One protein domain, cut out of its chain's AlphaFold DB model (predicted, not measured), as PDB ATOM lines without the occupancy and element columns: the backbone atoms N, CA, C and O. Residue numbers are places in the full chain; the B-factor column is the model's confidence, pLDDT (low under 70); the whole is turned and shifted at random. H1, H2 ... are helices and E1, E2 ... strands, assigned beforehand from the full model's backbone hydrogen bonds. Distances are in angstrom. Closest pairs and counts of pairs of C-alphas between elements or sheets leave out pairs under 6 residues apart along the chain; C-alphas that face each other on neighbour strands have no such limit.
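Overview. This is residues 10 to 198 of the 582 residues of an uncharacterized protein of Acidovorax sp. CF316 (UniProt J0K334). A small twisted sheet of four short parallel strands makes the core, with H3 over one face, H4 over the other, H1 beside edge strand E3 and H9 over E1. Two helical hairpins, H1 with H2 and H8 with H9, are apart from each other; H6 packs on H1, and H5 on H6. The printed part has 189 residues with nine named helices and four named strands, in the order H1 H2 H3 E1 H4 E2 H5 H6 H7 E3 H8 H9 E4. The sheet's order is E3 E2 E1 E4, and the class is mixed. The whole is compact, with a radius of gyration of the C-alphas of 16.0 A and spans of 42 by 39 by 36 A.

Arrangement. Begin at H1, residues 10 to 24, the hub, which touches four helices. It forms a hairpin with H2, residues 44 to 58, at a shallow tilt of 12 degrees; their closest C-alphas, His 24 and Leu 50, are 5.6 A apart. Residues 10 to 13 alone touch H3, residues 61 to 73, closest at C-alphas Ala 10 and Ala 66, 3.9 A. Residues 18 to 22 alone touch H6, residues 123 to 135, closest at C-alphas Leu 21 and Ala 131, 6.1 A. H7, residues 138 to 141, touches H1 and only grazes the sheet. H5, residues 109 to 113, touches H6 and only just touches H2, with 3 pairs of C-alphas within 8 A. In the sheet, find E1, residues 79 to 82, E2, 102 to 106, E3, 146 to 149, and E4, 193 to 195; within hydrogen-bond range are N 147 and O 103 at 2.9 A, N 104 and O 80 at 2.7 A, and N 195 and O 81 at 2.9 A. H4, residues 89 to 99, lies over E2 and E1 at a height over the sheet of 8.7 A; E1, H4, E2 is a strand-helix-strand unit, two parallel neighbours with a helix between, its crossover right-handed. H9, residues 174 to 187, forms a hairpin with H8, residues 157 to 166, closest at C-alphas Ala 159 and Ile 181, 5.3 A. Every O i to N i+4 pair is within hydrogen-bond range in the helices except H7, too short for one.

Along the chain. Find C-alpha 10 at (43.816, -31.701, -3.734); H1 runs 21.1 A from there. H2 spans 20.9 A and H9 20.0 A. E4 ends at C-alpha 195, (47.823, -49.617, -11.657).

Size, cuts and confidence. The farthest C-alphas, Ser 31 and Glu 169, are 47.9 A apart. The printed part has no cut; H1 to H2 is a long link. Mean pLDDT of the printed part is 75.7, with 66 residues under 70, among them 161 to 184.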
ATOM      1  N   ALA A  10      43.826 -30.264  -4.000       92.94
ATOM      2  CA  ALA A  10      43.816 -31.701  -3.734       92.94
ATOM      3  C   ALA A  10      44.648 -32.047  -2.491       92.94
ATOM      4  O   ALA A  10      44.218 -32.859  -1.670       92.94
ATOM      5  N   VAL A  11      45.777 -31.362  -2.282       94.94
ATOM      6  CA  VAL A  11      46.550 -31.460  -1.033       94.94
ATOM      7  C   VAL A  11      45.745 -30.906   0.145       94.94
ATOM      8  O   VAL A  11      45.595 -31.601   1.146       94.94
ATOM      9  N   GLN A  12      45.145 -29.714   0.028       94.81
ATOM     10  CA  GLN A  12      44.290 -29.158   1.089       94.81
ATOM     11  C   GLN A  12      43.121 -30.085   1.456       94.81
ATOM     12  O   GLN A  12      42.851 -30.285   2.640       94.81
ATOM     13  N   PHE A  13      42.422 -30.634   0.459       96.12
ATOM     14  CA  PHE A  13      41.326 -31.579   0.665       96.12
ATOM     15  C   PHE A  13      41.814 -32.829   1.403       96.12
ATOM     16  O   PHE A  13      41.236 -33.201   2.423       96.12
ATOM     17  N   THR A  14      42.924 -33.417   0.947       96.31
ATOM     18  CA  THR A  14      43.501 -34.626   1.551       96.31
ATOM     19  C   THR A  14      43.943 -34.382   2.994       96.31
ATOM     20  O   THR A  14      43.616 -35.174   3.870       96.31
ATOM     21  N   LEU A  15      44.615 -33.263   3.289       95.88
ATOM     22  CA  LEU A  15      45.035 -32.938   4.657       95.88
ATOM     23  C   LEU A  15      43.841 -32.723   5.600       95.88
ATOM     24  O   LEU A  15      43.891 -33.167   6.745       95.88
ATOM     25  N   ARG A  16      42.739 -32.116   5.128       95.69
ATOM     26  CA  ARG A  16      41.498 -32.022   5.922       95.69
ATOM     27  C   ARG A  16      40.840 -33.384   6.127       95.69
ATOM     28  O   ARG A  16      40.413 -33.673   7.237       95.69
ATOM     29  N   TYR A  17      40.795 -34.221   5.095       95.69
ATOM     30  CA  TYR A  17      40.275 -35.587   5.173       95.69
ATOM     31  C   TYR A  17      41.055 -36.418   6.211       95.69
ATOM     32  O   TYR A  17      40.452 -37.033   7.088       95.69
ATOM     33  N   LEU A  18      42.393 -36.345   6.197       95.00
ATOM     34  CA  LEU A  18      43.254 -36.970   7.207       95.00
ATOM     35  C   LEU A  18      43.014 -36.411   8.620       95.00
ATOM     36  O   LEU A  18      42.934 -37.181   9.572       95.00
ATOM     37  N   ALA A  19      42.866 -35.091   8.770       95.06
ATOM     38  CA  ALA A  19      42.587 -34.471  10.068       95.06
ATOM     39  C   ALA A  19      41.218 -34.882  10.649       95.06
ATOM     40  O   ALA A  19      41.083 -34.999  11.867       95.06
ATOM     41  N   LEU A  20      40.210 -35.143   9.805       94.62
ATOM     42  CA  LEU A  20      38.922 -35.689  10.251       94.62
ATOM     43  C   LEU A  20      39.055 -37.131  10.756       94.62
ATOM     44  O   LEU A  20      38.506 -37.443  11.812       94.62
ATOM     45  N   LEU A  21      39.805 -37.990  10.054       91.69
ATOM     46  CA  LEU A  21      40.096 -39.353  10.518       91.69
ATOM     47  C   LEU A  21      40.809 -39.333  11.876       91.69
ATOM     48  O   LEU A  21      40.342 -39.962  12.819       91.69
ATOM     49  N   GLU A  22      41.885 -38.553  11.993       91.12
ATOM     50  CA  GLU A  22      42.656 -38.381  13.230       91.12
ATOM     51  C   GLU A  22      41.783 -37.902  14.402       91.12
ATOM     52  O   GLU A  22      41.782 -38.513  15.472       91.12
ATOM     53  N   THR A  23      40.993 -36.845  14.181       91.38
ATOM     54  CA  THR A  23      40.169 -36.213  15.223       91.38
ATOM     55  C   THR A  23      39.026 -37.114  15.687       91.38
ATOM     56  O   THR A  23      38.791 -37.233  16.887       91.38
ATOM     57  N   HIS A  24      38.289 -37.738  14.760       88.62
ATOM     58  CA  HIS A  24      37.092 -38.504  15.114       88.62
ATOM     59  C   HIS A  24      37.385 -39.953  15.516       88.62
ATOM     60  O   HIS A  24      36.609 -40.514  16.280       88.62
ATOM     61  N   LEU A  25      38.489 -40.557  15.064       84.19
ATOM     62  CA  LEU A  25      38.905 -41.900  15.495       84.19
ATOM     63  C   LEU A  25      39.875 -41.867  16.692       84.19
ATOM     64  O   LEU A  25      40.405 -42.904  17.079       84.19
ATOM     65  N   LEU A  26      40.072 -40.687  17.301       80.69
ATOM     66  CA  LEU A  26      40.903 -40.462  18.493       80.69
ATOM     67  C   LEU A  26      42.335 -41.000  18.329       80.69
ATOM     68  O   LEU A  26      42.897 -41.615  19.238       80.69
ATOM     69  N   ILE A  27      42.913 -40.780  17.147       78.38
ATOM     70  CA  ILE A  27      44.210 -41.343  16.775       78.38
ATOM     71  C   ILE A  27      45.322 -40.567  17.482       78.38
ATOM     72  O   ILE A  27      45.375 -39.337  17.462       78.38
ATOM     73  N   THR A  28      46.211 -41.314  18.125       76.12
ATOM     74  CA  THR A  28      47.378 -40.798  18.854       76.12
ATOM     75  C   THR A  28      48.659 -41.133  18.095       76.12
ATOM     76  O   THR A  28      48.627 -41.947  17.178       76.12
ATOM     77  N   TRP A  29      49.789 -40.520  18.449       74.75
ATOM     78  CA  TRP A  29      51.073 -40.749  17.776       74.75
ATOM     79  C   TRP A  29      52.114 -41.286  18.765       74.75
ATOM     80  O   TRP A  29      52.158 -40.852  19.919       74.75
ATOM     81  N   THR A  30      52.943 -42.237  18.328       65.56
ATOM     82  CA  THR A  30      54.080 -42.748  19.116       65.56
ATOM     83  C   THR A  30      55.248 -41.753  19.124       65.56
ATOM     84  O   THR A  30      55.248 -40.757  18.402       65.56
ATOM     85  N   SER A  31      56.297 -42.050  19.900       58.16
ATOM     86  CA  SER A  31      57.598 -41.363  19.806       58.16
ATOM     87  C   SER A  31      58.236 -41.431  18.414       58.16
ATOM     88  O   SER A  31      59.091 -40.608  18.094       58.16
ATOM     89  N   ASP A  32      57.815 -42.405  17.606       58.19
ATOM     90  CA  ASP A  32      58.451 -42.808  16.352       58.19
ATOM     91  C   ASP A  32      57.606 -42.380  15.134       58.19
ATOM     92  O   ASP A  32      57.739 -42.948  14.049       58.19
ATOM     93  N   ASP A  33      56.713 -41.403  15.337       66.31
ATOM     94  CA  ASP A  33      55.815 -40.809  14.334       66.31
ATOM     95  C   ASP A  33      54.866 -41.826  13.660       66.31
ATOM     96  O   ASP A  33      54.527 -41.710  12.483       66.31
ATOM     97  N   ARG A  34      54.417 -42.849  14.413       71.25
ATOM     98  CA  ARG A  34      53.409 -43.825  13.955       71.25
ATOM     99  C   ARG A  34      52.027 -43.531  14.561       71.25
ATOM    100  O   ARG A  34      51.949 -43.368  15.783       71.25
ATOM    101  N   PRO A  35      50.940 -43.520  13.766       71.44
ATOM    102  CA  PRO A  35      49.578 -43.347  14.259       71.44
ATOM    103  C   PRO A  35      49.055 -44.628  14.928       71.44
ATOM    104  O   PRO A  35      49.190 -45.732  14.401       71.44
ATOM    105  N   VAL A  36      48.417 -44.472  16.087       68.81
ATOM    106  CA  VAL A  36      47.831 -45.537  16.908       68.81
ATOM    107  C   VAL A  36      46.367 -45.209  17.179       68.81
ATOM    108  O   VAL A  36      46.046 -44.229  17.857       68.81
ATOM    109  N   CYS A  37      45.482 -46.060  16.663       69.88
ATOM    110  CA  CYS A  37      44.038 -45.993  16.853       69.88
ATOM    111  C   CYS A  37      43.586 -47.154  17.751       69.88
ATOM    112  O   CYS A  37      43.804 -48.320  17.417       69.88
ATOM    113  N   VAL A  38      42.941 -46.856  18.881       71.06
ATOM    114  CA  VAL A  38      42.421 -47.881  19.802       71.06
ATOM    115  C   VAL A  38      40.987 -48.225  19.401       71.06
ATOM    116  O   VAL A  38      40.084 -47.409  19.562       71.06
ATOM    117  N   VAL A  39      40.771 -49.435  18.877       72.62
ATOM    118  CA  VAL A  39      39.476 -49.863  18.305       72.62
ATOM    119  C   VAL A  39      38.323 -49.744  19.315       72.62
ATOM    120  O   VAL A  39      37.236 -49.299  18.950       72.62
ATOM    121  N   ASP A  40      38.575 -50.042  20.593       70.19
ATOM    122  CA  ASP A  40      37.585 -49.938  21.677       70.19
ATOM    123  C   ASP A  40      37.151 -48.494  21.992       70.19
ATOM    124  O   ASP A  40      36.113 -48.280  22.615       70.19
ATOM    125  N   TRP A  41      37.928 -47.488  21.571       71.12
ATOM    126  CA  TRP A  41      37.582 -46.071  21.739       71.12
ATOM    127  C   TRP A  41      36.722 -45.538  20.580       71.12
ATOM    128  O   TRP A  41      36.167 -44.442  20.679       71.12
ATOM    129  N   ILE A  42      36.544 -46.320  19.507       75.25
ATOM    130  CA  ILE A  42      35.683 -45.984  18.366       75.25
ATOM    131  C   ILE A  42      34.214 -46.243  18.747       75.25
ATOM    132  O   ILE A  42      33.589 -47.231  18.347       75.25
ATOM    133  N   GLY A  43      33.652 -45.344  19.556       78.62
ATOM    134  CA  GLY A  43      32.229 -45.328  19.898       78.62
ATOM    135  C   GLY A  43      31.334 -45.041  18.686       78.62
ATOM    136  O   GLY A  43      31.763 -44.455  17.692       78.62
ATOM    137  N   ASP A  44      30.062 -45.425  18.764       82.69
ATOM    138  CA  ASP A  44      29.137 -45.273  17.631       82.69
ATOM    139  C   ASP A  44      28.816 -43.790  17.344       82.69
ATOM    140  O   ASP A  44      28.665 -43.405  16.184       82.69
ATOM    141  N   ASP A  45      28.847 -42.933  18.373       85.06
ATOM    142  CA  ASP A  45      28.800 -41.469  18.234       85.06
ATOM    143  C   ASP A  45      29.994 -40.918  17.435       85.06
ATOM    144  O   ASP A  45      29.844 -39.980  16.651       85.06
ATOM    145  N   ALA A  46      31.182 -41.514  17.591       85.12
ATOM    146  CA  ALA A  46      32.389 -41.113  16.871       85.12
ATOM    147  C   ALA A  46      32.308 -41.505  15.385       85.12
ATOM    148  O   ALA A  46      32.655 -40.709  14.510       85.12
ATOM    149  N   ILE A  47      31.753 -42.687  15.091       86.88
ATOM    150  CA  ILE A  47      31.442 -43.147  13.728       86.88
ATOM    151  C   ILE A  47      30.389 -42.239  13.077       86.88
ATOM    152  O   ILE A  47      30.547 -41.844  11.920       86.88
ATOM    153  N   ALA A  48      29.336 -41.864  13.810       86.75
ATOM    154  CA  ALA A  48      28.309 -40.946  13.326       86.75
ATOM    155  C   ALA A  48      28.875 -39.541  13.041       86.75
ATOM    156  O   ALA A  48      28.589 -38.968  11.988       86.75
ATOM    157  N   ALA A  49      29.721 -39.016  13.934       88.88
ATOM    158  CA  ALA A  49      30.395 -37.733  13.756       88.88
ATOM    159  C   ALA A  49      31.358 -37.742  12.555       88.88
ATOM    160  O   ALA A  49      31.301 -36.830  11.731       88.88
ATOM    161  N   LEU A  50      32.173 -38.795  12.395       91.00
ATOM    162  CA  LEU A  50      33.054 -38.957  11.235       91.00
ATOM    163  C   LEU A  50      32.257 -39.049   9.925       91.00
ATOM    164  O   LEU A  50      32.612 -38.396   8.945       91.00
ATOM    165  N   LYS A  51      31.163 -39.822   9.905       90.06
ATOM    166  CA  LYS A  51      30.288 -39.969   8.731       90.06
ATOM    167  C   LYS A  51      29.661 -38.634   8.319       90.06
ATOM    168  O   LYS A  51      29.604 -38.349   7.125       90.06
ATOM    169  N   ALA A  52      29.243 -37.809   9.280       90.38
ATOM    170  CA  ALA A  52      28.757 -36.457   9.011       90.38
ATOM    171  C   ALA A  52      29.875 -35.541   8.482       90.38
ATOM    172  O   ALA A  52      29.729 -34.953   7.414       90.38
ATOM    173  N   ALA A  53      31.020 -35.476   9.167       93.31
ATOM    174  CA  ALA A  53      32.114 -34.578   8.799       93.31
ATOM    175  C   ALA A  53      32.753 -34.922   7.439       93.31
ATOM    176  O   ALA A  53      33.109 -34.021   6.676       93.31
ATOM    177  N   LEU A  54      32.870 -36.212   7.095       92.19
ATOM    178  CA  LEU A  54      33.315 -36.638   5.766       92.19
ATOM    179  C   LEU A  54      32.274 -36.320   4.686       92.19
ATOM    180  O   LEU A  54      32.663 -35.872   3.610       92.19
ATOM    181  N   ALA A  55      30.975 -36.480   4.960       90.69
ATOM    182  CA  ALA A  55      29.923 -36.085   4.022       90.69
ATOM    183  C   ALA A  55      29.927 -34.566   3.758       90.69
ATOM    184  O   ALA A  55      29.857 -34.154   2.600       90.69
ATOM    185  N   ASP A  56      30.101 -33.743   4.796       93.12
ATOM    186  CA  ASP A  56      30.247 -32.286   4.669       93.12
ATOM    187  C   ASP A  56      31.504 -31.903   3.866       93.12
ATOM    188  O   ASP A  56      31.455 -31.008   3.020       93.12
ATOM    189  N   LEU A  57      32.633 -32.594   4.078       93.81
ATOM    190  CA  LEU A  57      33.869 -32.361   3.323       93.81
ATOM    191  C   LEU A  57      33.729 -32.766   1.846       93.81
ATOM    192  O   LEU A  57      34.155 -32.014   0.966       93.81
ATOM    193  N   LEU A  58      33.110 -33.915   1.560       90.50
ATOM    194  CA  LEU A  58      32.848 -34.410   0.201       90.50
ATOM    195  C   LEU A  58      31.825 -33.543  -0.548       90.50
ATOM    196  O   LEU A  58      31.980 -33.316  -1.743       90.50
ATOM    197  N   GLY A  59      30.823 -33.003   0.151       89.31
ATOM    198  CA  GLY A  59      29.866 -32.038  -0.399       89.31
ATOM    199  C   GLY A  59      30.404 -30.606  -0.532       89.31
ATOM    200  O   GLY A  59      29.709 -29.739  -1.067       89.31
ATOM    201  N   SER A  60      31.615 -30.322  -0.041       92.94
ATOM    202  CA  SER A  60      32.166 -28.963  -0.017       92.94
ATOM    203  C   SER A  60      32.723 -28.508  -1.379       92.94
ATOM    204  O   SER A  60      33.188 -29.331  -2.171       92.94
ATOM    205  N   PRO A  61      32.797 -27.184  -1.646       93.81
ATOM    206  CA  PRO A  61      33.472 -26.654  -2.836       93.81
ATOM    207  C   PRO A  61      34.913 -27.161  -2.991       93.81
ATOM    208  O   PRO A  61      35.340 -27.461  -4.103       93.81
ATOM    209  N   LEU A  62      35.614 -27.374  -1.868       93.25
ATOM    210  CA  LEU A  62      36.992 -27.858  -1.836       93.25
ATOM    211  C   LEU A  62      37.157 -29.249  -2.475       93.25
ATOM    212  O   LEU A  62      38.216 -29.522  -3.030       93.25
ATOM    213  N   HIS A  63      36.136 -30.115  -2.463       92.69
ATOM    214  CA  HIS A  63      36.174 -31.387  -3.204       92.69
ATOM    215  C   HIS A  63      36.182 -31.171  -4.724       92.69
ATOM    216  O   HIS A  63      36.872 -31.873  -5.463       92.69
ATOM    217  N   THR A  64      35.448 -30.169  -5.208       91.25
ATOM    218  CA  THR A  64      35.428 -29.824  -6.635       91.25
ATOM    219  C   THR A  64      36.702 -29.090  -7.045       91.25
ATOM    220  O   THR A  64      37.289 -29.439  -8.068       91.25
ATOM    221  N   ASP A  65      37.204 -28.179  -6.207       93.62
ATOM    222  CA  ASP A  65      38.506 -27.538  -6.410       93.62
ATOM    223  C   ASP A  65      39.647 -28.575  -6.417       93.62
ATOM    224  O   ASP A  65      40.546 -28.501  -7.252       93.62
ATOM    225  N   ALA A  66      39.590 -29.598  -5.552       94.00
ATOM    226  CA  ALA A  66      40.541 -30.712  -5.512       94.00
ATOM    227  C   ALA A  66      40.532 -31.569  -6.787       94.00
ATOM    228  O   ALA A  66      41.597 -31.907  -7.318       94.00
ATOM    229  N   ARG A  67      39.345 -31.888  -7.323       91.88
ATOM    230  CA  ARG A  67      39.224 -32.562  -8.626       91.88
ATOM    231  C   ARG A  67      39.806 -31.692  -9.742       91.88
ATOM    232  O   ARG A  67      40.592 -32.187 -10.545       91.88
ATOM    233  N   GLN A  68      39.515 -30.391  -9.751       91.62
ATOM    234  CA  GLN A  68      40.037 -29.472 -10.766       91.62
ATOM    235  C   GLN A  68      41.563 -29.276 -10.668       91.62
ATOM    236  O   GLN A  68      42.233 -29.201 -11.699       91.62
ATOM    237  N   ALA A  69      42.131 -29.256  -9.458       91.00
ATOM    238  CA  ALA A  69      43.578 -29.220  -9.235       91.00
ATOM    239  C   ALA A  69      44.264 -30.516  -9.699       91.00
ATOM    240  O   ALA A  69      45.301 -30.458 -10.357       91.00
ATOM    241  N   THR A  70      43.644 -31.675  -9.453       90.50
ATOM    242  CA  THR A  70      44.085 -32.977  -9.987       90.50
ATOM    243  C   THR A  70      44.073 -32.993 -11.522       90.50
ATOM    244  O   THR A  70      45.043 -33.434 -12.136       90.50
ATOM    245  N   ILE A  71      43.031 -32.449 -12.165       86.38
ATOM    246  CA  ILE A  71      42.976 -32.309 -13.632       86.38
ATOM    247  C   ILE A  71      44.100 -31.394 -14.142       86.38
ATOM    248  O   ILE A  71      44.794 -31.745 -15.096       86.38
ATOM    249  N   ALA A  72      44.315 -30.243 -13.497       86.44
ATOM    250  CA  ALA A  72      45.344 -29.282 -13.893       86.44
ATOM    251  C   ALA A  72      46.772 -29.838 -13.737       86.44
ATOM    252  O   ALA A  72      47.575 -29.721 -14.658       86.44
ATOM    253  N   TYR A  73      47.080 -30.486 -12.608       84.56
ATOM    254  CA  TYR A  73      48.397 -31.073 -12.342       84.56
ATOM    255  C   TYR A  73      48.763 -32.133 -13.392       84.56
ATOM    256  O   TYR A  73      49.860 -32.102 -13.957       84.56
ATOM    257  N   GLY A  74      47.825 -33.033 -13.709       71.50
ATOM    258  CA  GLY A  74      48.055 -34.121 -14.659       71.50
ATOM    259  C   GLY A  74      47.993 -33.743 -16.144       71.50
ATOM    260  O   GLY A  74      48.198 -34.600 -17.001       71.50
ATOM    261  N   ALA A  75      47.736 -32.474 -16.478       72.44
ATOM    262  CA  ALA A  75      47.960 -31.972 -17.833       72.44
ATOM    263  C   ALA A  75      49.465 -31.900 -18.174       72.44
ATOM    264  O   ALA A  75      49.844 -32.032 -19.340       72.44
ATOM    265  N   GLU A  76      50.316 -31.720 -17.156       73.31
ATOM    266  CA  GLU A  76      51.772 -31.559 -17.290       73.31
ATOM    267  C   GLU A  76      52.575 -32.700 -16.631       73.31
ATOM    268  O   GLU A  76      53.684 -32.999 -17.073       73.31
ATOM    269  N   HIS A  77      52.009 -33.376 -15.623       73.69
ATOM    270  CA  HIS A  77      52.665 -34.422 -14.828       73.69
ATOM    271  C   HIS A  77      51.954 -35.779 -14.972       73.69
ATOM    272  O   HIS A  77      50.768 -35.846 -15.276       73.69
ATOM    273  N   ILE A  78      52.655 -36.886 -14.713       71.31
ATOM    274  CA  ILE A  78      52.031 -38.221 -14.690       71.31
ATOM    275  C   ILE A  78      51.387 -38.449 -13.318       71.31
ATOM    276  O   ILE A  78      52.073 -38.367 -12.302       71.31
ATOM    277  N   GLN A  79      50.096 -38.782 -13.280       80.31
ATOM    278  CA  GLN A  79      49.388 -39.193 -12.058       80.31
ATOM    279  C   GLN A  79      48.945 -40.642 -12.162       80.31
ATOM    280  O   GLN A  79      48.455 -41.070 -13.205       80.31
ATOM    281  N   THR A  80      49.070 -41.388 -11.074       79.81
ATOM    282  CA  THR A  80      48.716 -42.807 -11.008       79.81
ATOM    283  C   THR A  80      47.512 -43.028 -10.116       79.81
ATOM    284  O   THR A  80      47.356 -42.337  -9.118       79.81
ATOM    285  N   VAL A  81      46.649 -43.979 -10.464       77.69
ATOM    286  CA  VAL A  81      45.476 -44.339  -9.659       77.69
ATOM    287  C   VAL A  81      45.501 -45.826  -9.345       77.69
ATOM    288  O   VAL A  81      45.585 -46.663 -10.243       77.69
ATOM    289  N   GLY A  82      45.466 -46.145  -8.056       69.00
ATOM    290  CA  GLY A  82      45.492 -47.519  -7.582       69.00
ATOM    291  C   GLY A  82      44.111 -48.175  -7.659       69.00
ATOM    292  O   GLY A  82      43.110 -47.551  -7.306       69.00
ATOM    293  N   PHE A  83      44.048 -49.437  -8.085       61.50
ATOM    294  CA  PHE A  83      42.822 -50.244  -8.070       61.50
ATOM    295  C   PHE A  83      43.083 -51.700  -7.640       61.50
ATOM    296  O   PHE A  83      44.222 -52.168  -7.624       61.50
ATOM    297  N   GLY A  84      42.010 -52.427  -7.305       53.09
ATOM    298  CA  GLY A  84      42.083 -53.805  -6.807       53.09
ATOM    299  C   GLY A  84      42.391 -53.899  -5.307       53.09
ATOM    300  O   GLY A  84      42.221 -52.935  -4.566       53.09
ATOM    301  N   LEU A  85      42.805 -55.087  -4.855       52.34
ATOM    302  CA  LEU A  85      43.157 -55.358  -3.457       52.34
ATOM    303  C   LEU A  85      44.677 -55.297  -3.265       52.34
ATOM    304  O   LEU A  85      45.396 -56.136  -3.805       52.34
ATOM    305  N   ALA A  86      45.153 -54.354  -2.453       57.31
ATOM    306  CA  ALA A  86      46.551 -54.266  -2.039       57.31
ATOM    307  C   ALA A  86      46.763 -55.026  -0.711       57.31
ATOM    308  O   ALA A  86      46.284 -54.550   0.314       57.31
ATOM    309  N   PRO A  87      47.440 -56.196  -0.690       53.91
ATOM    310  CA  PRO A  87      47.825 -56.858   0.563       53.91
ATOM    311  C   PRO A  87      48.933 -56.115   1.330       53.91
ATOM    312  O   PRO A  87      49.027 -56.261   2.540       53.91
ATOM    313  N   ASP A  88      49.747 -55.314   0.636       64.19
ATOM    314  CA  ASP A  88      50.716 -54.386   1.227       64.19
ATOM    315  C   ASP A  88      50.439 -52.984   0.665       64.19
ATOM    316  O   ASP A  88      50.627 -52.716  -0.527       64.19
ATOM    317  N   PHE A  89      49.959 -52.087   1.530       71.25
ATOM    318  CA  PHE A  89      49.665 -50.700   1.174       71.25
ATOM    319  C   PHE A  89      50.942 -49.875   0.926       71.25
ATOM    320  O   PHE A  89      50.954 -48.993   0.069       71.25
ATOM    321  N   THR A  90      52.047 -50.189   1.605       70.69
ATOM    322  CA  THR A  90      53.338 -49.509   1.431       70.69
ATOM    323  C   THR A  90      53.958 -49.850   0.075       70.69
ATOM    324  O   THR A  90      54.362 -48.941  -0.657       70.69
ATOM    325  N   GLU A  91      53.984 -51.129  -0.309       69.62
ATOM    326  CA  GLU A  91      54.427 -51.568  -1.640       69.62
ATOM    327  C   GLU A  91      53.532 -50.977  -2.744       69.62
ATOM    328  O   GLU A  91      54.035 -50.466  -3.746       69.62
ATOM    329  N   PHE A  92      52.214 -50.932  -2.527       71.88
ATOM    330  CA  PHE A  92      51.243 -50.335  -3.450       71.88
ATOM    331  C   PHE A  92      51.432 -48.821  -3.664       71.88
ATOM    332  O   PHE A  92      51.359 -48.357  -4.805       71.88
ATOM    333  N   ILE A  93      51.717 -48.026  -2.625       82.00
ATOM    334  CA  ILE A  93      52.003 -46.590  -2.804       82.00
ATOM    335  C   ILE A  93      53.365 -46.379  -3.482       82.00
ATOM    336  O   ILE A  93      53.473 -45.558  -4.395       82.00
ATOM    337  N   LYS A  94      54.397 -47.149  -3.109       73.88
ATOM    338  CA  LYS A  94      55.729 -47.076  -3.741       73.88
ATOM    339  C   LYS A  94      55.680 -47.421  -5.229       73.88
ATOM    340  O   LYS A  94      56.253 -46.693  -6.037       73.88
ATOM    341  N   LEU A  95      54.932 -48.461  -5.601       72.69
ATOM    342  CA  LEU A  95      54.650 -48.825  -6.991       72.69
ATOM    343  C   LEU A  95      54.033 -47.639  -7.752       72.69
ATOM    344  O   LEU A  95      54.547 -47.230  -8.797       72.69
ATOM    345  N   GLY A  96      52.997 -47.018  -7.178       71.81
ATOM    346  CA  GLY A  96      52.353 -45.826  -7.726       71.81
ATOM    347  C   GLY A  96      53.300 -44.637  -7.927       71.81
ATOM    348  O   GLY A  96      53.163 -43.930  -8.926       71.81
ATOM    349  N   LEU A  97      54.285 -44.442  -7.042       75.12
ATOM    350  CA  LEU A  97      55.302 -43.380  -7.119       75.12
ATOM    351  C   LEU A  97      56.454 -43.666  -8.103       75.12
ATOM    352  O   LEU A  97      57.126 -42.737  -8.550       75.12
ATOM    353  N   ILE A  98      56.679 -44.922  -8.499       69.00
ATOM    354  CA  ILE A  98      57.587 -45.246  -9.614       69.00
ATOM    355  C   ILE A  98      56.895 -44.893 -10.943       69.00
ATOM    356  O   ILE A  98      57.445 -44.166 -11.783       69.00
ATOM    357  N   TYR A  99      55.649 -45.347 -11.113       64.12
ATOM    358  CA  TYR A  99      54.828 -45.042 -12.289       64.12
ATOM    359  C   TYR A  99      54.513 -43.538 -12.419       64.12
ATOM    360  O   TYR A  99      54.617 -42.988 -13.515       64.12
ATOM    361  N   GLY A 100      54.166 -42.860 -11.320       68.00
ATOM    362  CA  GLY A 100      53.602 -41.505 -11.290       68.00
ATOM    363  C   GLY A 100      54.424 -40.502 -10.484       68.00
ATOM    364  O   GLY A 100      55.411 -40.839  -9.848       68.00
ATOM    365  N   GLU A 101      54.084 -39.222 -10.597       77.12
ATOM    366  CA  GLU A 101      54.677 -38.117  -9.815       77.12
ATOM    367  C   GLU A 101      53.795 -37.771  -8.608       77.12
ATOM    368  O   GLU A 101      54.245 -37.138  -7.657       77.12
ATOM    369  N   ARG A 102      52.553 -38.270  -8.648       87.69
ATOM    370  CA  ARG A 102      51.541 -38.247  -7.603       87.69
ATOM    371  C   ARG A 102      50.675 -39.501  -7.712       87.69
ATOM    372  O   ARG A 102      50.232 -39.826  -8.816       87.69
ATOM    373  N   VAL A 103      50.387 -40.144  -6.583       91.62
ATOM    374  CA  VAL A 103      49.341 -41.173  -6.476       91.62
ATOM    375  C   VAL A 103      48.010 -40.510  -6.121       91.62
ATOM    376  O   VAL A 103      47.936 -39.685  -5.212       91.62
ATOM    377  N   VAL A 104      46.953 -40.887  -6.828       92.31
ATOM    378  CA  VAL A 104      45.562 -40.544  -6.545       92.31
ATOM    379  C   VAL A 104      44.896 -41.772  -5.936       92.31
ATOM    380  O   VAL A 104      44.843 -42.838  -6.548       92.31
ATOM    381  N   LEU A 105      44.392 -41.613  -4.717       91.25
ATOM    382  CA  LEU A 105      43.633 -42.623  -3.992       91.25
ATOM    383  C   LEU A 105      42.152 -42.250  -3.988       91.25
ATOM    384  O   LEU A 105      41.794 -41.082  -3.817       91.25
ATOM    385  N   TRP A 106      41.285 -43.246  -4.127       86.94
ATOM    386  CA  TRP A 106      39.858 -43.057  -3.901       86.94
ATOM    387  C   TRP A 106      39.537 -43.177  -2.411       86.94
ATOM    388  O   TRP A 106      40.020 -44.077  -1.728       86.94
ATOM    389  N   ASP A 107      38.688 -42.284  -1.913       86.38
ATOM    390  CA  ASP A 107      38.069 -42.388  -0.592       86.38
ATOM    391  C   ASP A 107      37.255 -43.689  -0.491       86.38
ATOM    392  O   ASP A 107      36.158 -43.799  -1.033       86.38
ATOM    393  N   ILE A 108      37.796 -44.683   0.210       76.62
ATOM    394  CA  ILE A 108      37.100 -45.930   0.562       76.62
ATOM    395  C   ILE A 108      36.351 -45.826   1.900       76.62
ATOM    396  O   ILE A 108      35.453 -46.627   2.174       76.62
ATOM    397  N   VAL A 109      36.686 -44.838   2.737       79.62
ATOM    398  CA  VAL A 109      36.182 -44.754   4.113       79.62
ATOM    399  C   VAL A 109      34.739 -44.277   4.131       79.62
ATOM    400  O   VAL A 109      33.888 -44.961   4.698       79.62
ATOM    401  N   ALA A 110      34.423 -43.158   3.478       80.19
ATOM    402  CA  ALA A 110      33.044 -42.706   3.363       80.19
ATOM    403  C   ALA A 110      32.261 -43.556   2.349       80.19
ATOM    404  O   ALA A 110      31.126 -43.942   2.633       80.19
ATOM    405  N   SER A 111      32.866 -43.892   1.201       71.31
ATOM    406  CA  SER A 111      32.154 -44.544   0.089       71.31
ATOM    407  C   SER A 111      31.872 -46.043   0.260       71.31
ATOM    408  O   SER A 111      30.909 -46.533  -0.331       71.31
ATOM    409  N   ARG A 112      32.659 -46.783   1.059       71.25
ATOM    410  CA  ARG A 112      32.455 -48.228   1.292       71.25
ATOM    411  C   ARG A 112      32.258 -48.581   2.769       71.25
ATOM    412  O   ARG A 112      31.276 -49.250   3.081       71.25
ATOM    413  N   TYR A 113      33.118 -48.126   3.686       73.00
ATOM    414  CA  TYR A 113      33.007 -48.517   5.105       73.00
ATOM    415  C   TYR A 113      31.841 -47.825   5.827       73.00
ATOM    416  O   TYR A 113      30.983 -48.488   6.410       73.00
ATOM    417  N   LEU A 114      31.764 -46.494   5.759       75.06
ATOM    418  CA  LEU A 114      30.714 -45.708   6.413       75.06
ATOM    419  C   LEU A 114      29.421 -45.639   5.588       75.06
ATOM    420  O   LEU A 114      28.385 -45.267   6.136       75.06
ATOM    421  N   ALA A 115      29.436 -46.017   4.307       69.81
ATOM    422  CA  ALA A 115      28.248 -46.041   3.451       69.81
ATOM    423  C   ALA A 115      27.170 -47.036   3.926       69.81
ATOM    424  O   ALA A 115      25.982 -46.798   3.695       69.81
ATOM    425  N   LYS A 116      27.556 -48.115   4.629       68.25
ATOM    426  CA  LYS A 116      26.620 -49.126   5.152       68.25
ATOM    427  C   LYS A 116      25.504 -48.491   6.023       68.25
ATOM    428  O   LYS A 116      25.770 -47.539   6.768       68.25
ATOM    429  N   PRO A 117      24.256 -49.016   5.991       60.06
ATOM    430  CA  PRO A 117      23.163 -48.539   6.852       60.06
ATOM    431  C   PRO A 117      23.369 -48.830   8.345       60.06
ATOM    432  O   PRO A 117      22.859 -48.101   9.191       60.06
ATOM    433  N   GLN A 118      24.106 -49.896   8.660       61.62
ATOM    434  CA  GLN A 118      24.524 -50.285  10.005       61.62
ATOM    435  C   GLN A 118      26.032 -50.536   9.968       61.62
ATOM    436  O   GLN A 118      26.528 -51.135   9.015       61.62
ATOM    437  N   PHE A 119      26.762 -50.060  10.977       64.81
ATOM    438  CA  PHE A 119      28.205 -50.261  11.061       64.81
ATOM    439  C   PHE A 119      28.504 -51.482  11.938       64.81
ATOM    440  O   PHE A 119      28.152 -51.516  13.115       64.81
ATOM    441  N   GLU A 120      29.129 -52.506  11.362       65.56
ATOM    442  CA  GLU A 120      29.459 -53.747  12.068       65.56
ATOM    443  C   GLU A 120      30.664 -53.546  12.998       65.56
ATOM    444  O   GLU A 120      31.643 -52.901  12.623       65.56
ATOM    445  N   VAL A 121      30.658 -54.167  14.184       57.69
ATOM    446  CA  VAL A 121      31.792 -54.086  15.130       57.69
ATOM    447  C   VAL A 121      33.095 -54.583  14.487       57.69
ATOM    448  O   VAL A 121      34.131 -53.941  14.630       57.69
ATOM    449  N   ALA A 122      33.032 -55.649  13.685       55.97
ATOM    450  CA  ALA A 122      34.175 -56.177  12.936       55.97
ATOM    451  C   ALA A 122      34.683 -55.245  11.811       55.97
ATOM    452  O   ALA A 122      35.781 -55.446  11.306       55.97
ATOM    453  N   SER A 123      33.931 -54.204  11.432       65.88
ATOM    454  CA  SER A 123      34.422 -53.153  10.527       65.88
ATOM    455  C   SER A 123      35.231 -52.066  11.260       65.88
ATOM    456  O   SER A 123      35.882 -51.260  10.598       65.88
ATOM    457  N   LYS A 124      35.230 -52.019  12.608       67.50
ATOM    458  CA  LYS A 124      35.956 -50.988  13.382       67.50
ATOM    459  C   LYS A 124      37.477 -51.158  13.294       67.50
ATOM    460  O   LYS A 124      38.183 -50.160  13.207       67.50
ATOM    461  N   SER A 125      37.973 -52.397  13.252       64.69
ATOM    462  CA  SER A 125      39.397 -52.708  13.048       64.69
ATOM    463  C   SER A 125      39.885 -52.294  11.658       64.69
ATOM    464  O   SER A 125      40.894 -51.605  11.554       64.69
ATOM    465  N   VAL A 126      39.137 -52.632  10.601       66.94
ATOM    466  CA  VAL A 126      39.464 -52.250   9.213       66.94
ATOM    467  C   VAL A 126      39.461 -50.724   9.049       66.94
ATOM    468  O   VAL A 126      40.388 -50.159   8.476       66.94
ATOM    469  N   LEU A 127      38.465 -50.038   9.622       70.62
ATOM    470  CA  LEU A 127      38.399 -48.574   9.650       70.62
ATOM    471  C   LEU A 127      39.604 -47.947  10.375       70.62
ATOM    472  O   LEU A 127      40.173 -46.979   9.875       70.62
ATOM    473  N   ALA A 128      40.004 -48.502  11.525       68.31
ATOM    474  CA  ALA A 128      41.176 -48.056  12.277       68.31
ATOM    475  C   ALA A 128      42.478 -48.250  11.482       68.31
ATOM    476  O   ALA A 128      43.276 -47.320  11.377       68.31
ATOM    477  N   GLN A 129      42.664 -49.429  10.880       73.44
ATOM    478  CA  GLN A 129      43.828 -49.757  10.059       73.44
ATOM    479  C   GLN A 129      43.954 -48.803   8.868       73.44
ATOM    480  O   GLN A 129      44.961 -48.106   8.762       73.44
ATOM    481  N   SER A 130      42.921 -48.690   8.027       77.25
ATOM    482  CA  SER A 130      42.970 -47.805   6.857       77.25
ATOM    483  C   SER A 130      43.135 -46.330   7.236       77.25
ATOM    484  O   SER A 130      43.735 -45.568   6.481       77.25
ATOM    485  N   ALA A 131      42.650 -45.900   8.407       78.69
ATOM    486  CA  ALA A 131      42.902 -44.549   8.902       78.69
ATOM    487  C   ALA A 131      44.373 -44.333   9.305       78.69
ATOM    488  O   ALA A 131      44.953 -43.312   8.932       78.69
ATOM    489  N   CYS A 132      44.994 -45.288  10.002       75.62
ATOM    490  CA  CYS A 132      46.422 -45.249  10.325       75.62
ATOM    491  C   CYS A 132      47.305 -45.315   9.064       75.62
ATOM    492  O   CYS A 132      48.226 -44.513   8.920       75.62
ATOM    493  N   GLU A 133      46.994 -46.207   8.120       80.94
ATOM    494  CA  GLU A 133      47.681 -46.337   6.826       80.94
ATOM    495  C   GLU A 133      47.636 -45.032   6.017       80.94
ATOM    496  O   GLU A 133      48.659 -44.574   5.507       80.94
ATOM    497  N   LEU A 134      46.471 -44.379   5.945       86.31
ATOM    498  CA  LEU A 134      46.323 -43.085   5.276       86.31
ATOM    499  C   LEU A 134      47.050 -41.953   6.025       86.31
ATOM    500  O   LEU A 134      47.612 -41.063   5.385       86.31
ATOM    501  N   LEU A 135      47.094 -41.984   7.363       84.50
ATOM    502  CA  LEU A 135      47.829 -40.999   8.166       84.50
ATOM    503  C   LEU A 135      49.351 -41.127   8.034       84.50
ATOM    504  O   LEU A 135      50.024 -40.097   7.987       84.50
ATOM    505  N   MET A 136      49.890 -42.338   7.853       83.62
ATOM    506  CA  MET A 136      51.311 -42.560   7.525       83.62
ATOM    507  C   MET A 136      51.752 -41.868   6.220       83.62
ATOM    508  O   MET A 136      52.945 -41.655   6.004       83.62
ATOM    509  N   LEU A 137      50.812 -41.477   5.349       88.81
ATOM    510  CA  LEU A 137      51.100 -40.730   4.122       88.81
ATOM    511  C   LEU A 137      51.103 -39.204   4.306       88.81
ATOM    512  O   LEU A 137      51.442 -38.504   3.352       88.81
ATOM    513  N   ARG A 138      50.775 -38.660   5.493       90.00
ATOM    514  CA  ARG A 138      50.662 -37.208   5.768       90.00
ATOM    515  C   ARG A 138      51.825 -36.396   5.186       90.00
ATOM    516  O   ARG A 138      51.597 -35.498   4.378       90.00
ATOM    517  N   SER A 139      53.061 -36.774   5.496       83.06
ATOM    518  CA  SER A 139      54.281 -36.080   5.051       83.06
ATOM    519  C   SER A 139      54.529 -36.160   3.532       83.06
ATOM    520  O   SER A 139      55.251 -35.334   2.977       83.06
ATOM    521  N   VAL A 140      53.917 -37.131   2.842       83.56
ATOM    522  CA  VAL A 140      53.927 -37.269   1.372       83.56
ATOM    523  C   VAL A 140      52.813 -36.426   0.741       83.56
ATOM    524  O   VAL A 140      53.015 -35.794  -0.300       83.56
ATOM    525  N   VAL A 141      51.646 -36.370   1.391       92.56
ATOM    526  CA  VAL A 141      50.505 -35.528   1.004       92.56
ATOM    527  C   VAL A 141      50.873 -34.047   1.073       92.56
ATOM    528  O   VAL A 141      50.625 -33.323   0.114       92.56
ATOM    529  N   GLU A 142      51.532 -33.596   2.145       90.38
ATOM    530  CA  GLU A 142      52.012 -32.207   2.297       90.38
ATOM    531  C   GLU A 142      52.916 -31.747   1.141       90.38
ATOM    532  O   GLU A 142      52.948 -30.564   0.800       90.38
ATOM    533  N   ARG A 143      53.621 -32.692   0.507       84.12
ATOM    534  CA  ARG A 143      54.526 -32.467  -0.630       84.12
ATOM    535  C   ARG A 143      53.863 -32.734  -1.988       84.12
ATOM    536  O   ARG A 143      54.502 -32.591  -3.026       84.12
ATOM    537  N   GLY A 144      52.580 -33.101  -1.996       89.38
ATOM    538  CA  GLY A 144      51.786 -33.354  -3.197       89.38
ATOM    539  C   GLY A 144      52.057 -34.688  -3.896       89.38
ATOM    540  O   GLY A 144      51.613 -34.847  -5.033       89.38
ATOM    541  N   GLY A 145      52.757 -35.627  -3.248       85.12
ATOM    542  CA  GLY A 145      53.064 -36.955  -3.790       85.12
ATOM    543  C   GLY A 145      51.925 -37.972  -3.665       85.12
ATOM    544  O   GLY A 145      51.873 -38.939  -4.420       85.12
ATOM    545  N   VAL A 146      50.978 -37.741  -2.755       94.56
ATOM    546  CA  VAL A 146      49.722 -38.500  -2.656       94.56
ATOM    547  C   VAL A 146      48.565 -37.520  -2.472       94.56
ATOM    548  O   VAL A 146      48.709 -36.520  -1.769       94.56
ATOM    549  N   VAL A 147      47.416 -37.805  -3.083       95.56
ATOM    550  CA  VAL A 147      46.140 -37.129  -2.808       95.56
ATOM    551  C   VAL A 147      45.011 -38.153  -2.699       95.56
ATOM    552  O   VAL A 147      45.007 -39.159  -3.405       95.56
ATOM    553  N   VAL A 148      44.035 -37.888  -1.834       94.00
ATOM    554  CA  VAL A 148      42.764 -38.621  -1.760       94.00
ATOM    555  C   VAL A 148      41.689 -37.789  -2.454       94.00
ATOM    556  O   VAL A 148      41.601 -36.582  -2.239       94.00
ATOM    557  N   LEU A 149      40.840 -38.424  -3.258       91.81
ATOM    558  CA  LEU A 149      39.641 -37.817  -3.838       91.81
ATOM    559  C   LEU A 149      38.404 -38.644  -3.483       91.81
ATOM    560  O   LEU A 149      38.460 -39.872  -3.448       91.81
ATOM    561  N   GLY A 150      37.264 -37.968  -3.293       88.75
ATOM    562  CA  GLY A 150      35.960 -38.632  -3.172       88.75
ATOM    563  C   GLY A 150      35.735 -39.631  -4.310       88.75
ATOM    564  O   GLY A 150      36.012 -39.312  -5.468       88.75
ATOM    565  N   HIS A 151      35.271 -40.835  -3.982       87.69
ATOM    566  CA  HIS A 151      35.199 -41.965  -4.912       87.69
ATOM    567  C   HIS A 151      34.317 -41.664  -6.148       87.69
ATOM    568  O   HIS A 151      33.223 -41.122  -5.956       87.69
ATOM    569  N   PRO A 152      34.697 -42.027  -7.398       85.25
ATOM    570  CA  PRO A 152      34.041 -41.511  -8.608       85.25
ATOM    571  C   PRO A 152      32.526 -41.710  -8.692       85.25
ATOM    572  O   PRO A 152      31.842 -40.786  -9.107       85.25
ATOM    573  N   ILE A 153      31.981 -42.828  -8.196       81.88
ATOM    574  CA  ILE A 153      30.522 -43.076  -8.049       81.88
ATOM    575  C   ILE A 153      29.758 -41.867  -7.470       81.88
ATOM    576  O   ILE A 153      28.611 -41.621  -7.828       81.88
ATOM    577  N   THR A 154      30.378 -41.105  -6.566       82.44
ATOM    578  CA  THR A 154      29.736 -39.969  -5.882       82.44
ATOM    579  C   THR A 154      29.586 -38.713  -6.748       82.44
ATOM    580  O   THR A 154      28.848 -37.807  -6.364       82.44
ATOM    581  N   TRP A 155      30.267 -38.627  -7.900       84.38
ATOM    582  CA  TRP A 155      30.295 -37.417  -8.738       84.38
ATOM    583  C   TRP A 155      30.348 -37.648 -10.257       84.38
ATOM    584  O   TRP A 155      30.092 -36.702 -11.000       84.38
ATOM    585  N   SER A 156      30.669 -38.859 -10.712       81.88
ATOM    586  CA  SER A 156      30.676 -39.290 -12.112       81.88
ATOM    587  C   SER A 156      29.410 -40.106 -12.388       81.88
ATOM    588  O   SER A 156      29.262 -41.202 -11.833       81.88
ATOM    589  N   PRO A 157      28.486 -39.622 -13.243       77.50
ATOM    590  CA  PRO A 157      27.320 -40.398 -13.655       77.50
ATOM    591  C   PRO A 157      27.709 -41.720 -14.323       77.50
ATOM    592  O   PRO A 157      27.055 -42.728 -14.080       77.50
ATOM    593  N   LEU A 158      28.802 -41.734 -15.098       68.88
ATOM    594  CA  LEU A 158      29.306 -42.937 -15.761       68.88
ATOM    595  C   LEU A 158      29.817 -43.976 -14.751       68.88
ATOM    596  O   LEU A 158      29.514 -45.158 -14.878       68.88
ATOM    597  N   ALA A 159      30.548 -43.554 -13.714       70.62
ATOM    598  CA  ALA A 159      31.004 -44.458 -12.657       70.62
ATOM    599  C   ALA A 159      29.847 -44.974 -11.784       70.62
ATOM    600  O   ALA A 159      29.928 -46.091 -11.282       70.62
ATOM    601  N   ALA A 160      28.784 -44.184 -11.603       74.62
ATOM    602  CA  ALA A 160      27.577 -44.606 -10.889       74.62
ATOM    603  C   ALA A 160      26.721 -45.596 -11.703       74.62
ATOM    604  O   ALA A 160      26.194 -46.549 -11.134       74.62
ATOM    605  N   GLU A 161      26.620 -45.402 -13.022       67.44
ATOM    606  CA  GLU A 161      25.999 -46.352 -13.956       67.44
ATOM    607  C   GLU A 161      26.764 -47.687 -13.941       67.44
ATOM    608  O   GLU A 161      26.176 -48.724 -13.649       67.44
ATOM    609  N   ILE A 162      28.092 -47.643 -14.101       61.56
ATOM    610  CA  ILE A 162      28.983 -48.815 -14.047       61.56
ATOM    611  C   ILE A 162      28.906 -49.554 -12.701       61.56
ATOM    612  O   ILE A 162      28.817 -50.778 -12.689       61.56
ATOM    613  N   ASP A 163      28.939 -48.856 -11.561       66.38
ATOM    614  CA  ASP A 163      28.843 -49.510 -10.246       66.38
ATOM    615  C   ASP A 163      27.458 -50.143 -10.032       66.38
ATOM    616  O   ASP A 163      27.379 -51.241  -9.486       66.38
ATOM    617  N   GLY A 164      26.387 -49.506 -10.521       63.62
ATOM    618  CA  GLY A 164      25.023 -50.036 -10.470       63.62
ATOM    619  C   GLY A 164      24.790 -51.253 -11.374       63.62
ATOM    620  O   GLY A 164      24.134 -52.201 -10.945       63.62
ATOM    621  N   GLU A 165      25.346 -51.259 -12.590       58.78
ATOM    622  CA  GLU A 165      25.332 -52.426 -13.484       58.78
ATOM    623  C   GLU A 165      26.127 -53.588 -12.868       58.78
ATOM    624  O   GLU A 165      25.600 -54.690 -12.714       58.78
ATOM    625  N   LEU A 166      27.362 -53.331 -12.425       53.09
ATOM    626  CA  LEU A 166      28.265 -54.362 -11.909       53.09
ATOM    627  C   LEU A 166      27.856 -54.919 -10.531       53.09
ATOM    628  O   LEU A 166      28.147 -56.077 -10.253       53.09
ATOM    629  N   HIS A 167      27.138 -54.169  -9.684       53.22
ATOM    630  CA  HIS A 167      26.509 -54.733  -8.472       53.22
ATOM    631  C   HIS A 167      25.259 -55.580  -8.773       53.22
ATOM    632  O   HIS A 167      24.778 -56.294  -7.890       53.22
ATOM    633  N   GLY A 168      24.717 -55.515  -9.994       46.88
ATOM    634  CA  GLY A 168      23.662 -56.414 -10.464       46.88
ATOM    635  C   GLY A 168      24.177 -57.794 -10.892       46.88
ATOM    636  O   GLY A 168      23.396 -58.748 -10.941       46.88
ATOM    637  N   GLU A 169      25.476 -57.923 -11.174       45.94
ATOM    638  CA  GLU A 169      26.120 -59.159 -11.624       45.94
ATOM    639  C   GLU A 169      26.832 -59.878 -10.462       45.94
ATOM    640  O   GLU A 169      27.603 -59.289  -9.711       45.94
ATOM    641  N   GLN A 170      26.597 -61.185 -10.302       39.69
ATOM    642  CA  GLN A 170      27.017 -61.919  -9.093       39.69
ATOM    643  C   GLN A 170      28.536 -62.178  -8.979       39.69
ATOM    644  O   GLN A 170      29.001 -62.522  -7.893       39.69
ATOM    645  N   ASN A 171      29.303 -62.003 -10.066       46.12
ATOM    646  CA  ASN A 171      30.685 -62.497 -10.195       46.12
ATOM    647  C   ASN A 171      31.728 -61.392 -10.499       46.12
ATOM    648  O   ASN A 171      32.805 -61.684 -11.018       46.12
ATOM    649  N   VAL A 172      31.447 -60.115 -10.212       45.09
ATOM    650  CA  VAL A 172      32.383 -59.018 -10.532       45.09
ATOM    651  C   VAL A 172      33.488 -58.887  -9.480       45.09
ATOM    652  O   VAL A 172      33.229 -58.609  -8.311       45.09
ATOM    653  N   SER A 173      34.753 -59.023  -9.896       49.12
ATOM    654  CA  SER A 173      35.895 -58.842  -8.990       49.12
ATOM    655  C   SER A 173      36.110 -57.371  -8.596       49.12
ATOM    656  O   SER A 173      35.890 -56.449  -9.388       49.12
ATOM    657  N   ALA A 174      36.658 -57.138  -7.399       53.09
ATOM    658  CA  ALA A 174      37.030 -55.797  -6.935       53.09
ATOM    659  C   ALA A 174      38.062 -55.097  -7.852       53.09
ATOM    660  O   ALA A 174      38.080 -53.867  -7.935       53.09
ATOM    661  N   ALA A 175      38.893 -55.861  -8.573       52.62
ATOM    662  CA  ALA A 175      39.814 -55.325  -9.573       52.62
ATOM    663  C   ALA A 175      39.082 -54.900 -10.860       52.62
ATOM    664  O   ALA A 175      39.344 -53.810 -11.365       52.62
ATOM    665  N   THR A 176      38.120 -55.702 -11.339       50.44
ATOM    666  CA  THR A 176      37.240 -55.370 -12.479       50.44
ATOM    667  C   THR A 176      36.508 -54.057 -12.228       50.44
ATOM    668  O   THR A 176      36.531 -53.146 -13.057       50.44
ATOM    669  N   LEU A 177      35.890 -53.958 -11.049       56.62
ATOM    670  CA  LEU A 177      35.103 -52.812 -10.622       56.62
ATOM    671  C   LEU A 177      35.993 -51.568 -10.481       56.62
ATOM    672  O   LEU A 177      35.748 -50.557 -11.139       56.62
ATOM    673  N   GLY A 178      37.081 -51.662  -9.707       56.88
ATOM    674  CA  GLY A 178      38.015 -50.554  -9.486       56.88
ATOM    675  C   GLY A 178      38.672 -50.022 -10.767       56.88
ATOM    676  O   GLY A 178      38.797 -48.807 -10.924       56.88
ATOM    677  N   LEU A 179      39.032 -50.900 -11.712       57.97
ATOM    678  CA  LEU A 179      39.557 -50.493 -13.019       57.97
ATOM    679  C   LEU A 179      38.493 -49.778 -13.861       57.97
ATOM    680  O   LEU A 179      38.773 -48.728 -14.432       57.97
ATOM    681  N   SER A 180      37.268 -50.307 -13.910       54.47
ATOM    682  CA  SER A 180      36.160 -49.700 -14.663       54.47
ATOM    683  C   SER A 180      35.811 -48.304 -14.130       54.47
ATOM    684  O   SER A 180      35.637 -47.364 -14.904       54.47
ATOM    685  N   ILE A 181      35.818 -48.139 -12.804       63.84
ATOM    686  CA  ILE A 181      35.655 -46.856 -12.106       63.84
ATOM    687  C   ILE A 181      36.801 -45.879 -12.428       63.84
ATOM    688  O   ILE A 181      36.553 -44.696 -12.672       63.84
ATOM    689  N   ALA A 182      38.052 -46.351 -12.466       62.12
ATOM    690  CA  ALA A 182      39.197 -45.521 -12.841       62.12
ATOM    691  C   ALA A 182      39.128 -45.070 -14.314       62.12
ATOM    692  O   ALA A 182      39.384 -43.904 -14.613       62.12
ATOM    693  N   LEU A 183      38.725 -45.960 -15.226       58.53
ATOM    694  CA  LEU A 183      38.520 -45.644 -16.643       58.53
ATOM    695  C   LEU A 183      37.368 -44.648 -16.858       58.53
ATOM    696  O   LEU A 183      37.495 -43.757 -17.697       58.53
ATOM    697  N   ALA A 184      36.289 -44.729 -16.071       64.31
ATOM    698  CA  ALA A 184      35.205 -43.743 -16.093       64.31
ATOM    699  C   ALA A 184      35.690 -42.337 -15.694       64.31
ATOM    700  O   ALA A 184      35.395 -41.363 -16.386       64.31
ATOM    701  N   ALA A 185      36.508 -42.232 -14.640       72.00
ATOM    702  CA  ALA A 185      37.130 -40.967 -14.242       72.00
ATOM    703  C   ALA A 185      38.073 -40.396 -15.326       72.00
ATOM    704  O   ALA A 185      38.170 -39.177 -15.470       72.00
ATOM    705  N   ILE A 186      38.735 -41.258 -16.110       65.12
ATOM    706  CA  ILE A 186      39.603 -40.857 -17.232       65.12
ATOM    707  C   ILE A 186      38.786 -40.350 -18.432       65.12
ATOM    708  O   ILE A 186      39.133 -39.318 -19.007       65.12
ATOM    709  N   GLU A 187      37.682 -41.015 -18.789       61.31
ATOM    710  CA  GLU A 187      36.748 -40.571 -19.843       61.31
ATOM    711  C   GLU A 187      36.058 -39.238 -19.476       61.31
ATOM    712  O   GLU A 187      35.845 -38.396 -20.349       61.31
ATOM    713  N   GLU A 188      35.785 -38.994 -18.188       68.81
ATOM    714  CA  GLU A 188      35.317 -37.693 -17.673       68.81
ATOM    715  C   GLU A 188      36.433 -36.638 -17.500       68.81
ATOM    716  O   GLU A 188      36.159 -35.494 -17.133       68.81
ATOM    717  N   GLY A 189      37.682 -36.973 -17.840       66.62
ATOM    718  CA  GLY A 189      38.759 -36.003 -18.034       66.62
ATOM    719  C   GLY A 189      39.777 -35.871 -16.902       66.62
ATOM    720  O   GLY A 189      40.555 -34.917 -16.933       66.62
ATOM    721  N   LEU A 190      39.833 -36.794 -15.931       77.19
ATOM    722  CA  LEU A 190      40.967 -36.878 -15.002       77.19
ATOM    723  C   LEU A 190      42.130 -37.642 -15.677       77.19
ATOM    724  O   LEU A 190      42.013 -38.847 -15.899       77.19
ATOM    725  N   PRO A 191      43.272 -36.999 -15.988       71.94
ATOM    726  CA  PRO A 191      44.440 -37.674 -16.559       71.94
ATOM    727  C   PRO A 191      45.119 -38.563 -15.504       71.94
ATOM    728  O   PRO A 191      45.941 -38.096 -14.711       71.94
ATOM    729  N   LEU A 192      44.744 -39.846 -15.492       69.50
ATOM    730  CA  LEU A 192      45.200 -40.863 -14.543       69.50
ATOM    731  C   LEU A 192      45.755 -42.097 -15.268       69.50
ATOM    732  O   LEU A 192      45.308 -42.456 -16.355       69.50
ATOM    733  N   HIS A 193      46.706 -42.768 -14.623       65.75
ATOM    734  CA  HIS A 193      47.322 -44.012 -15.074       65.75
ATOM    735  C   HIS A 193      46.945 -45.140 -14.097       65.75
ATOM    736  O   HIS A 193      47.445 -45.139 -12.967       65.75
ATOM    737  N   PRO A 194      46.048 -46.071 -14.469       58.72
ATOM    738  CA  PRO A 194      45.595 -47.123 -13.565       58.72
ATOM    739  C   PRO A 194      46.695 -48.165 -13.321       58.72
ATOM    740  O   PRO A 194      47.320 -48.636 -14.269       58.72
ATOM    741  N   TYR A 195      46.903 -48.548 -12.059       63.50
ATOM    742  CA  TYR A 195      47.823 -49.617 -11.657       63.50
ATOM    743  C   TYR A 195      47.254 -50.454 -10.498       63.50
ATOM    744  O   TYR A 195      46.405 -49.992  -9.736       63.50
ATOM    745  N   ALA A 196      47.749 -51.682 -10.348       57.38
ATOM    746  CA  ALA A 196      47.393 -52.594  -9.262       57.38
ATOM    747  C   ALA A 196      48.640 -53.332  -8.752       57.38
ATOM    748  O   ALA A 196      49.655 -53.389  -9.448       57.38
ATOM    749  N   LEU A 197      48.558 -53.911  -7.550       57.38
ATOM    750  CA  LEU A 197      49.575 -54.830  -7.035       57.38
ATOM    751  C   LEU A 197      49.170 -56.272  -7.378       57.38
ATOM    752  O   LEU A 197      48.057 -56.695  -7.064       57.38
ATOM    753  N   LEU A 198      50.056 -57.022  -8.035       49.03
ATOM    754  CA  LEU A 198      49.812 -58.427  -8.371       49.03
ATOM    755  C   LEU A 198      50.022 -59.321  -7.139       49.03
ATOM    756  O   LEU A 198      50.949 -59.110  -6.359       49.03
TER     757      LEU A 198